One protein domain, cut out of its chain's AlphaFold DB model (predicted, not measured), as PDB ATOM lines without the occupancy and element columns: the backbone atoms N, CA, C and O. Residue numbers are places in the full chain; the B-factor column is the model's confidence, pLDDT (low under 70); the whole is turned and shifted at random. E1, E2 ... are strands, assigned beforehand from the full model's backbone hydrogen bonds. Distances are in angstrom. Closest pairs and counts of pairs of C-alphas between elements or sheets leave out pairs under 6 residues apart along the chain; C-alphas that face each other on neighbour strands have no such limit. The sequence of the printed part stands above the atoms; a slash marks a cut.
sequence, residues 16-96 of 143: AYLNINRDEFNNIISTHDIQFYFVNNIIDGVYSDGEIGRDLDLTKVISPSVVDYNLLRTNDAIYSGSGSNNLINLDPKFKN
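What this domain is: This is residues 16 to 96 of the 143 residues of an uncharacterized protein of Bacteroidia bacterium (UniProt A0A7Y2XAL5). Little regular structure is here: the chain winds in stacked turns, paired in parallel at E1 with E5, E4 with E6, and residues 71 to 72 with 42 to 43 and 87 to 88, while the antiparallel hairpin E2 and E3 lies at one end of the long axis and E7 at the other. The 81 printed residues include seven named strands, E1 to E7 in order, and no named helix; the class is all strand, with 23 residues in named elements. It is only just loose, close to compact, with a radius of gyration of the C-alphas of 14.4 A and spans of 43 by 29 by 21 A.

How they stand to each other: Start at E1, residues 16 to 18, parallel to E5, residues 52 to 55; N 17 and O 53 are within hydrogen-bond range at 3.2 A. E1 runs on into E2, residues 20 to 22, at 90 degrees. E2 forms a hairpin with E3, residues 28 to 31, N 21 to O 30 being 2.9 A. E4, residues 37 to 39, is parallel to E6, residues 66 to 68, N 38 to O 66 being 2.8 A. E7, residues 94 to 96, pairs with no named strand.

Where its parts are: Find C-alpha 16 at (1.212, -30.585, -43.415), where E1 begins. E5 runs 10.4 A from C-alpha 52; E7 ends at C-alpha 96, (15.722, -11.759, -51.940).

The domain as a whole: The printed part has no cut. The links E4 to E5 and E6 to E7 are long. Residues 48 to 49 have pLDDT under 70.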
ATOM      1  N   ALA A  16       1.935 -29.327 -43.498       89.44
ATOM      2  CA  ALA A  16       1.212 -30.585 -43.415       89.44
ATOM      3  C   ALA A  16      -0.165 -30.388 -42.796       89.44
ATOM      4  O   ALA A  16      -0.347 -29.576 -41.890       89.44
ATOM      5  N   TYR A  17      -1.124 -31.169 -43.279       92.19
ATOM      6  CA  TYR A  17      -2.470 -31.217 -42.733       92.19
ATOM      7  C   TYR A  17      -2.931 -32.670 -42.706       92.19
ATOM      8  O   TYR A  17      -3.062 -33.338 -43.734       92.19
ATOM      9  N   LEU A  18      -3.096 -33.171 -41.486       94.00
ATOM     10  CA  LEU A  18      -3.243 -34.587 -41.176       94.00
ATOM     11  C   LEU A  18      -4.398 -34.741 -40.190       94.00
ATOM     12  O   LEU A  18      -4.589 -33.886 -39.325       94.00
ATOM     13  N   ASN A  19      -5.145 -35.837 -40.287       97.00
ATOM     14  CA  ASN A  19      -6.184 -36.171 -39.307       97.00
ATOM     15  C   ASN A  19      -6.119 -37.622 -38.823       97.00
ATOM     16  O   ASN A  19      -7.003 -38.066 -38.090       97.00
ATOM     17  N   ILE A  20      -5.068 -38.340 -39.211       97.25
ATOM     18  CA  ILE A  20      -4.741 -39.680 -38.747       97.25
ATOM     19  C   ILE A  20      -3.582 -39.560 -37.754       97.25
ATOM     20  O   ILE A  20      -2.568 -38.931 -38.045       97.25
ATOM     21  N   ASN A  21      -3.734 -40.165 -36.579       95.00
ATOM     22  CA  ASN A  21      -2.659 -40.324 -35.608       95.00
ATOM     23  C   ASN A  21      -2.126 -41.757 -35.682       95.00
ATOM     24  O   ASN A  21      -2.918 -42.707 -35.663       95.00
ATOM     25  N   ARG A  22      -0.804 -41.917 -35.744       94.94
ATOM     26  CA  ARG A  22      -0.141 -43.219 -35.866       94.94
ATOM     27  C   ARG A  22       0.863 -43.443 -34.746       94.94
ATOM     28  O   ARG A  22       1.443 -42.488 -34.239       94.94
ATOM     29  N   ASP A  23       1.059 -44.702 -34.369       93.69
ATOM     30  CA  ASP A  23       2.138 -45.090 -33.458       93.69
ATOM     31  C   ASP A  23       3.496 -45.153 -34.181       93.69
ATOM     32  O   ASP A  23       3.601 -44.980 -35.398       93.69
ATOM     33  N   GLU A  24       4.555 -45.434 -33.422       93.75
ATOM     34  CA  GLU A  24       5.920 -45.639 -33.932       93.75
ATOM     35  C   GLU A  24       6.067 -46.819 -34.913       93.75
ATOM     36  O   GLU A  24       7.072 -46.916 -35.615       93.75
ATOM     37  N   PHE A  25       5.059 -47.692 -34.998       95.38
ATOM     38  CA  PHE A  25       4.986 -48.824 -35.923       95.38
ATOM     39  C   PHE A  25       4.044 -48.556 -37.107       95.38
ATOM     40  O   PHE A  25       3.744 -49.473 -37.873       95.38
ATOM     41  N   ASN A  26       3.613 -47.301 -37.290       92.00
ATOM     42  CA  ASN A  26       2.734 -46.832 -38.363       92.00
ATOM     43  C   ASN A  26       1.279 -47.355 -38.296       92.00
ATOM     44  O   ASN A  26       0.515 -47.191 -39.258       92.00
ATOM     45  N   ASN A  27       0.860 -47.946 -37.170       96.00
ATOM     46  CA  ASN A  27      -0.529 -48.345 -36.943       96.00
ATOM     47  C   ASN A  27      -1.386 -47.122 -36.620       96.00
ATOM     48  O   ASN A  27      -0.959 -46.241 -35.879       96.00
ATOM     49  N   ILE A  28      -2.621 -47.087 -37.125       96.38
ATOM     50  CA  ILE A  28      -3.571 -46.013 -36.811       96.38
ATOM     51  C   ILE A  28      -4.041 -46.166 -35.361       96.38
ATOM     52  O   ILE A  28      -4.682 -47.157 -35.016       96.38
ATOM     53  N   ILE A  29      -3.750 -45.166 -34.530       96.69
ATOM     54  CA  ILE A  29      -4.226 -45.070 -33.144       96.69
ATOM     55  C   ILE A  29      -5.607 -44.411 -33.115       96.69
ATOM     56  O   ILE A  29      -6.503 -44.843 -32.391       96.69
ATOM     57  N   SER A  30      -5.777 -43.337 -33.888       96.50
ATOM     58  CA  SER A  30      -7.017 -42.570 -33.935       96.50
ATOM     59  C   SER A  30      -7.144 -41.777 -35.229       96.50
ATOM     60  O   SER A  30      -6.169 -41.519 -35.936       96.50
ATOM     61  N   THR A  31      -8.373 -41.361 -35.517       97.44
ATOM     62  CA  THR A  31      -8.694 -40.467 -36.626       97.44
ATOM     63  C   THR A  31      -9.688 -39.424 -36.142       97.44
ATOM     64  O   THR A  31     -10.607 -39.744 -35.383       97.44
ATOM     65  N   HIS A  32      -9.497 -38.178 -36.559       97.25
ATOM     66  CA  HIS A  32     -10.268 -37.033 -36.085       97.25
ATOM     67  C   HIS A  32     -10.956 -36.318 -37.244       97.25
ATOM     68  O   HIS A  32     -10.475 -36.341 -38.378       97.25
ATOM     69  N   ASP A  33     -12.088 -35.677 -36.962       98.12
ATOM     70  CA  ASP A  33     -12.716 -34.814 -37.955       98.12
ATOM     71  C   ASP A  33     -11.801 -33.602 -38.215       98.12
ATOM     72  O   ASP A  33     -11.250 -33.022 -37.275       98.12
ATOM     73  N   ILE A  34     -11.623 -33.223 -39.480       97.06
ATOM     74  CA  ILE A  34     -10.797 -32.077 -39.882       97.06
ATOM     75  C   ILE A  34     -11.543 -31.204 -40.886       97.06
ATOM     76  O   ILE A  34     -12.213 -31.705 -41.787       97.06
ATOM     77  N   GLN A  35     -11.389 -29.890 -40.755       96.44
ATOM     78  CA  GLN A  35     -11.810 -28.916 -41.752       96.44
ATOM     79  C   GLN A  35     -10.635 -27.994 -42.063       96.44
ATOM     80  O   GLN A  35      -9.940 -27.561 -41.144       96.44
ATOM     81  N   PHE A  36     -10.406 -27.689 -43.336       94.56
ATOM     82  CA  PHE A  36      -9.306 -26.818 -43.744       94.56
ATOM     83  C   PHE A  36      -9.711 -25.837 -44.838       94.56
ATOM     84  O   PHE A  36     -10.502 -26.154 -45.719       94.56
ATOM     85  N   TYR A  37      -9.138 -24.638 -44.792       94.62
ATOM     86  CA  TYR A  37      -9.365 -23.594 -45.784       94.62
ATOM     87  C   TYR A  37      -8.036 -22.913 -46.104       94.62
ATOM     88  O   TYR A  37      -7.592 -22.012 -45.394       94.62
ATOM     89  N   PHE A  38      -7.374 -23.400 -47.150       94.31
ATOM     90  CA  PHE A  38      -6.077 -22.920 -47.612       94.31
ATOM     91  C   PHE A  38      -6.261 -22.234 -48.961       94.31
ATOM     92  O   PHE A  38      -6.362 -22.884 -50.002       94.31
ATOM     93  N   VAL A  39      -6.340 -20.906 -48.923       96.56
ATOM     94  CA  VAL A  39      -6.464 -20.055 -50.107       96.56
ATOM     95  C   VAL A  39      -5.482 -18.894 -50.051       96.56
ATOM     96  O   VAL A  39      -5.125 -18.453 -48.957       96.56
ATOM     97  N   ASN A  40      -5.053 -18.402 -51.213       97.12
ATOM     98  CA  ASN A  40      -4.085 -17.311 -51.360       97.12
ATOM     99  C   ASN A  40      -2.747 -17.568 -50.643       97.12
ATOM    100  O   ASN A  40      -2.136 -16.638 -50.120       97.12
ATOM    101  N   ASN A  41      -2.268 -18.814 -50.608       96.62
ATOM    102  CA  ASN A  41      -0.975 -19.150 -50.007       96.62
ATOM    103  C   ASN A  41       0.094 -19.388 -51.069       96.62
ATOM    104  O   ASN A  41      -0.168 -19.992 -52.107       96.62
ATOM    105  N   ILE A  42       1.330 -19.002 -50.752       96.25
ATOM    106  CA  ILE A  42       2.521 -19.510 -51.437       96.25
ATOM    107  C   ILE A  42       3.141 -20.597 -50.561       96.25
ATOM    108  O   ILE A  42       3.492 -20.337 -49.404       96.25
ATOM    109  N   ILE A  43       3.290 -21.802 -51.103       93.50
ATOM    110  CA  ILE A  43       4.088 -22.884 -50.520       93.50
ATOM    111  C   ILE A  43       5.160 -23.228 -51.545       93.50
ATOM    112  O   ILE A  43       4.866 -23.856 -52.559       93.50
ATOM    113  N   ASP A  44       6.388 -22.786 -51.291       90.38
ATOM    114  CA  ASP A  44       7.515 -22.995 -52.195       90.38
ATOM    115  C   ASP A  44       8.748 -23.517 -51.449       90.38
ATOM    116  O   ASP A  44       8.879 -23.375 -50.234       90.38
ATOM    117  N   GLY A  45       9.661 -24.127 -52.189       82.88
ATOM    118  CA  GLY A  45      10.875 -24.711 -51.655       82.88
ATOM    119  C   GLY A  45      11.623 -25.531 -52.696       82.88
ATOM    120  O   GLY A  45      11.428 -25.393 -53.913       82.88
ATOM    121  N   VAL A  46      12.539 -26.362 -52.212       77.44
ATOM    122  CA  VAL A  46      13.437 -27.159 -53.060       77.44
ATOM    123  C   VAL A  46      12.897 -28.560 -53.349       77.44
ATOM    124  O   VAL A  46      13.388 -29.201 -54.276       77.44
ATOM    125  N   TYR A  47      11.872 -29.024 -52.628       72.94
ATOM    126  CA  TYR A  47      11.342 -30.382 -52.735       72.94
ATOM    127  C   TYR A  47       9.913 -30.403 -53.283       72.94
ATOM    128  O   TYR A  47       8.947 -30.484 -52.530       72.94
ATOM    129  N   SER A  48       9.748 -30.437 -54.607       66.75
ATOM    130  CA  SER A  48       8.411 -30.547 -55.222       66.75
ATOM    131  C   SER A  48       7.649 -31.829 -54.872       66.75
ATOM    132  O   SER A  48       6.435 -31.856 -54.992       66.75
ATOM    133  N   ASP A  49       8.305 -32.887 -54.410       65.94
ATOM    134  CA  ASP A  49       7.608 -34.095 -53.930       65.94
ATOM    135  C   ASP A  49       7.319 -34.057 -52.421       65.94
ATOM    136  O   ASP A  49       6.733 -34.991 -51.882       65.94
ATOM    137  N   GLY A  50       7.745 -32.992 -51.733       70.44
ATOM    138  CA  GLY A  50       7.847 -32.972 -50.280       70.44
ATOM    139  C   GLY A  50       7.337 -31.716 -49.592       70.44
ATOM    140  O   GLY A  50       7.096 -31.807 -48.404       70.44
ATOM    141  N   GLU A  51       7.114 -30.572 -50.254       84.50
ATOM    142  CA  GLU A  51       6.723 -29.343 -49.531       84.50
ATOM    143  C   GLU A  51       5.385 -29.465 -48.777       84.50
ATOM    144  O   GLU A  51       5.160 -28.737 -47.805       84.50
ATOM    145  N   ILE A  52       4.509 -30.389 -49.199       88.88
ATOM    146  CA  ILE A  52       3.185 -30.583 -48.607       88.88
ATOM    147  C   ILE A  52       2.965 -32.031 -48.161       88.88
ATOM    148  O   ILE A  52       2.886 -32.944 -48.979       88.88
ATOM    149  N   GLY A  53       2.795 -32.230 -46.856       88.94
ATOM    150  CA  GLY A  53       2.499 -33.514 -46.229       88.94
ATOM    151  C   GLY A  53       1.007 -33.745 -46.031       88.94
ATOM    152  O   GLY A  53       0.285 -32.864 -45.556       88.94
ATOM    153  N   ARG A  54       0.547 -34.959 -46.341       88.50
ATOM    154  CA  ARG A  54      -0.844 -35.388 -46.156       88.50
ATOM    155  C   ARG A  54      -0.916 -36.807 -45.607       88.50
ATOM    156  O   ARG A  54      -0.263 -37.706 -46.120       88.50
ATOM    157  N   ASP A  55      -1.779 -36.996 -44.620       91.88
ATOM    158  CA  ASP A  55      -2.197 -38.288 -44.074       91.88
ATOM    159  C   ASP A  55      -3.633 -38.095 -43.589       91.88
ATOM    160  O   ASP A  55      -3.892 -37.575 -42.496       91.88
ATOM    161  N   LEU A  56      -4.565 -38.363 -44.505       93.38
ATOM    162  CA  LEU A  56      -5.966 -38.006 -44.355       93.38
ATOM    163  C   LEU A  56      -6.874 -39.219 -44.509       93.38
ATOM    164  O   LEU A  56      -6.838 -39.911 -45.526       93.38
ATOM    165  N   ASP A  57      -7.779 -39.378 -43.554       95.38
ATOM    166  CA  ASP A  57      -9.029 -40.095 -43.750       95.38
ATOM    167  C   ASP A  57     -10.060 -39.117 -44.322       95.38
ATOM    168  O   ASP A  57     -10.575 -38.236 -43.625       95.38
ATOM    169  N   LEU A  58     -10.358 -39.281 -45.612       92.94
ATOM    170  CA  LEU A  58     -11.291 -38.425 -46.342       92.94
ATOM    171  C   LEU A  58     -12.736 -38.544 -45.839       92.94
ATOM    172  O   LEU A  58     -13.514 -37.615 -46.036       92.94
ATOM    173  N   THR A  59     -13.106 -39.636 -45.157       95.81
ATOM    174  CA  THR A  59     -14.454 -39.790 -44.572       95.81
ATOM    175  C   THR A  59     -14.681 -38.878 -43.365       95.81
ATOM    176  O   THR A  59     -15.816 -38.664 -42.940       95.81
ATOM    177  N   LYS A  60     -13.589 -38.319 -42.836       96.75
ATOM    178  CA  LYS A  60     -13.524 -37.436 -41.673       96.75
ATOM    179  C   LYS A  60     -13.202 -35.988 -42.054       96.75
ATOM    180  O   LYS A  60     -12.997 -35.145 -41.186       96.75
ATOM    181  N   VAL A  61     -13.170 -35.680 -43.351       96.44
ATOM    182  CA  VAL A  61     -13.021 -34.307 -43.839       96.44
ATOM    183  C   VAL A  61     -14.393 -33.638 -43.873       96.44
ATOM    184  O   VAL A  61     -15.298 -34.067 -44.588       96.44
ATOM    185  N   ILE A  62     -14.546 -32.570 -43.097       97.38
ATOM    186  CA  ILE A  62     -15.765 -31.766 -43.028       97.38
ATOM    187  C   ILE A  62     -15.820 -30.831 -44.242       97.38
ATOM    188  O   ILE A  62     -14.845 -30.161 -44.583       97.38
ATOM    189  N   SER A  63     -16.986 -30.753 -44.884       94.25
ATOM    190  CA  SER A  63     -17.246 -29.815 -45.979       94.25
ATOM    191  C   SER A  63     -17.778 -28.466 -45.455       94.25
ATOM    192  O   SER A  63     -18.651 -28.473 -44.587       94.25
ATOM    193  N   PRO A  64     -17.348 -27.317 -46.016       92.56
ATOM    194  CA  PRO A  64     -16.352 -27.191 -47.078       92.56
ATOM    195  C   PRO A  64     -14.929 -27.311 -46.527       92.56
ATOM    196  O   PRO A  64     -14.599 -26.692 -45.517       92.56
ATOM    197  N   SER A  65     -14.090 -28.062 -47.234       94.31
ATOM    198  CA  SER A  65     -12.638 -28.005 -47.080       94.31
ATOM    199  C   SER A  65     -12.020 -27.650 -48.428       94.31
ATOM    200  O   SER A  65     -12.375 -28.251 -49.442       94.31
ATOM    201  N   VAL A  66     -11.152 -26.640 -48.458       93.69
ATOM    202  CA  VAL A  66     -10.688 -25.994 -49.694       93.69
ATOM    203  C   VAL A  66      -9.171 -25.879 -49.693       93.69
ATOM    204  O   VAL A  66      -8.581 -25.427 -48.714       93.69
ATOM    205  N   VAL A  67      -8.563 -26.259 -50.817       94.44
ATOM    206  CA  VAL A  67      -7.181 -25.924 -51.174       94.44
ATOM    207  C   VAL A  67      -7.206 -25.364 -52.592       94.44
ATOM    208  O   VAL A  67      -7.138 -26.125 -53.556       94.44
ATOM    209  N   ASP A  68      -7.382 -24.053 -52.728       96.38
ATOM    210  CA  ASP A  68      -7.516 -23.406 -54.039       96.38
ATOM    211  C   ASP A  68      -6.937 -21.986 -54.062       96.38
ATOM    212  O   ASP A  68      -6.751 -21.392 -53.006       96.38
ATOM    213  N   TYR A  69      -6.649 -21.431 -55.244       97.50
ATOM    214  CA  TYR A  69      -5.997 -20.116 -55.395       97.50
ATOM    215  C   TYR A  69      -4.657 -20.007 -54.642       97.50
ATOM    216  O   TYR A  69      -4.348 -18.993 -54.020       97.50
ATOM    217  N   ASN A  70      -3.854 -21.069 -54.652       97.62
ATOM    218  CA  ASN A  70      -2.514 -21.080 -54.066       97.62
ATOM    219  C   ASN A  70      -1.443 -21.206 -55.152       97.62
ATOM    220  O   ASN A  70      -1.702 -21.748 -56.223       97.62
ATOM    221  N   LEU A  71      -0.218 -20.783 -54.852       97.00
ATOM    222  CA  LEU A  71       0.968 -21.101 -55.640       97.00
ATOM    223  C   LEU A  71       1.748 -22.174 -54.883       97.00
ATOM    224  O   LEU A  71       2.260 -21.925 -53.790       97.00
ATOM    225  N   LEU A  72       1.789 -23.382 -55.441       95.00
ATOM    226  CA  LEU A  72       2.266 -24.582 -54.762       95.00
ATOM    227  C   LEU A  72       3.415 -25.231 -55.532       95.00
ATOM    228  O   LEU A  72       3.307 -25.551 -56.717       95.00
ATOM    229  N   ARG A  73       4.502 -25.509 -54.823       91.44
ATOM    230  CA  ARG A  73       5.579 -26.385 -55.272       91.44
ATOM    231  C   ARG A  73       5.209 -27.829 -54.941       91.44
ATOM    232  O   ARG A  73       5.436 -28.294 -53.829       91.44
ATOM    233  N   THR A  74       4.589 -28.526 -55.888       89.75
ATOM    234  CA  THR A  74       4.131 -29.906 -55.696       89.75
ATOM    235  C   THR A  74       4.032 -30.675 -57.017       89.75
ATOM    236  O   THR A  74       3.727 -30.086 -58.051       89.75
ATOM    237  N   ASN A  75       4.249 -31.989 -56.999       89.00
ATOM    238  CA  ASN A  75       3.912 -32.886 -58.113       89.00
ATOM    239  C   ASN A  75       2.615 -33.683 -57.880       89.00
ATOM    240  O   ASN A  75       2.226 -34.483 -58.732       89.00
ATOM    241  N   ASP A  76       1.932 -33.483 -56.747       89.06
ATOM    242  CA  ASP A  76       0.699 -34.203 -56.436       89.06
ATOM    243  C   ASP A  76      -0.479 -33.656 -57.263       89.06
ATOM    244  O   ASP A  76      -0.884 -32.493 -57.150       89.06
ATOM    245  N   ALA A  77      -1.042 -34.519 -58.110       89.75
ATOM    246  CA  ALA A  77      -2.098 -34.175 -59.058       89.75
ATOM    247  C   ALA A  77      -3.415 -33.749 -58.391       89.75
ATOM    248  O   ALA A  77      -4.259 -33.133 -59.043       89.75
ATOM    249  N   ILE A  78      -3.611 -34.035 -57.098       88.00
ATOM    250  CA  ILE A  78      -4.808 -33.579 -56.376       88.00
ATOM    251  C   ILE A  78      -4.942 -32.050 -56.366       88.00
ATOM    252  O   ILE A  78      -6.057 -31.546 -56.255       88.00
ATOM    253  N   TYR A  79      -3.824 -31.319 -56.463       92.06
ATOM    254  CA  TYR A  79      -3.805 -29.858 -56.398       92.06
ATOM    255  C   TYR A  79      -3.936 -29.194 -57.770       92.06
ATOM    256  O   TYR A  79      -4.122 -27.985 -57.827       92.06
ATOM    257  N   SER A  80      -3.842 -29.960 -58.862       91.50
ATOM    258  CA  SER A  80      -3.898 -29.479 -60.254       91.50
ATOM    259  C   SER A  80      -5.077 -30.039 -61.053       91.50
ATOM    260  O   SER A  80      -5.119 -29.919 -62.278       91.50
ATOM    261  N   GLY A  81      -6.035 -30.675 -60.375       86.88
ATOM    262  CA  GLY A  81      -7.214 -31.251 -61.012       86.88
ATOM    263  C   GLY A  81      -8.091 -30.215 -61.725       86.88
ATOM    264  O   GLY A  81      -8.065 -29.020 -61.430       86.88
ATOM    265  N   SER A  82      -8.919 -30.698 -62.657       87.56
ATOM    266  CA  SER A  82      -9.901 -29.869 -63.367       87.56
ATOM    267  C   SER A  82     -10.784 -29.099 -62.380       87.56
ATOM    268  O   SER A  82     -11.478 -29.708 -61.570       87.56
ATOM    269  N   GLY A  83     -10.793 -27.769 -62.493       87.88
ATOM    270  CA  GLY A  83     -11.557 -26.873 -61.620       87.88
ATOM    271  C   GLY A  83     -10.746 -26.218 -60.499       87.88
ATOM    272  O   GLY A  83     -11.301 -25.369 -59.810       87.88
ATOM    273  N   SER A  84      -9.465 -26.560 -60.333       94.31
ATOM    274  CA  SER A  84      -8.569 -25.812 -59.449       94.31
ATOM    275  C   SER A  84      -7.984 -24.576 -60.140       94.31
ATOM    276  O   SER A  84      -7.634 -24.608 -61.318       94.31
ATOM    277  N   ASN A  85      -7.845 -23.509 -59.361       97.06
ATOM    278  CA  ASN A  85      -7.142 -22.268 -59.664       97.06
ATOM    279  C   ASN A  85      -5.737 -22.228 -59.034       97.06
ATOM    280  O   ASN A  85      -5.093 -21.180 -59.034       97.06
ATOM    281  N   ASN A  86      -5.251 -23.339 -58.466       97.50
ATOM    282  CA  ASN A  86      -3.884 -23.407 -57.963       97.50
ATOM    283  C   ASN A  86      -2.873 -23.301 -59.115       97.50
ATOM    284  O   ASN A  86      -3.019 -23.910 -60.177       97.50
ATOM    285  N   LEU A  87      -1.795 -22.572 -58.863       97.06
ATOM    286  CA  LEU A  87      -0.634 -22.451 -59.729       97.06
ATOM    287  C   LEU A  87       0.437 -23.425 -59.252       97.06
ATOM    288  O   LEU A  87       0.899 -23.334 -58.117       97.06
ATOM    289  N   ILE A  88       0.846 -24.356 -60.109       94.56
ATOM    290  CA  ILE A  88       1.737 -25.448 -59.709       94.56
ATOM    291  C   ILE A  88       3.128 -25.264 -60.308       94.56
ATOM    292  O   ILE A  88       3.272 -25.062 -61.512       94.56
ATOM    293  N   ASN A  89       4.155 -25.373 -59.462       93.06
ATOM    294  CA  ASN A  89       5.575 -25.344 -59.832       93.06
ATOM    295  C   ASN A  89       6.023 -24.092 -60.614       93.06
ATOM    296  O   ASN A  89       7.026 -24.141 -61.331       93.06
ATOM    297  N   LEU A  90       5.316 -22.969 -60.456       94.62
ATOM    298  CA  LEU A  90       5.739 -21.666 -60.971       94.62
ATOM    299  C   LEU A  90       6.646 -20.952 -59.963       94.62
ATOM    300  O   LEU A  90       6.583 -21.209 -58.767       94.62
ATOM    301  N   ASP A  91       7.503 -20.064 -60.462       93.06
ATOM    302  CA  ASP A  91       8.435 -19.293 -59.636       93.06
ATOM    303  C   ASP A  91       7.694 -18.128 -58.941       93.06
ATOM    304  O   ASP A  91       7.139 -17.273 -59.645       93.06
ATOM    305  N   PRO A  92       7.688 -18.051 -57.594       94.31
ATOM    306  CA  PRO A  92       7.092 -16.927 -56.875       94.31
ATOM    307  C   PRO A  92       7.823 -15.600 -57.098       94.31
ATOM    308  O   PRO A  92       7.251 -14.554 -56.810       94.31
ATOM    309  N   LYS A  93       9.073 -15.611 -57.578       94.69
ATOM    310  CA  LYS A  93       9.904 -14.413 -57.779       94.69
ATOM    311  C   LYS A  93      10.011 -13.525 -56.535       94.69
ATOM    312  O   LYS A  93       9.791 -12.319 -56.589       94.69
ATOM    313  N   PHE A  94      10.393 -14.116 -55.407       94.62
ATOM    314  CA  PHE A  94      10.759 -13.341 -54.219       94.62
ATOM    315  C   PHE A  94      11.980 -12.450 -54.490       94.62
ATOM    316  O   PHE A  94      12.958 -12.908 -55.091       94.62
ATOM    317  N   LYS A  95      11.965 -11.206 -54.000       94.00
ATOM    318  CA  LYS A  95      13.043 -10.226 -54.224       94.00
ATOM    319  C   LYS A  95      14.398 -10.702 -53.709       94.00
ATOM    320  O   LYS A  95      15.403 -10.573 -54.414       94.00
ATOM    321  N   ASN A  96      14.469 -11.235 -52.483       91.62
ATOM    322  CA  ASN A  96      15.722 -11.759 -51.940       91.62
ATOM    323  C   ASN A  96      15.524 -12.778 -50.806       91.62
ATOM    324  O   ASN A  96      15.689 -12.473 -49.622       91.62
TER     325      ASN A  96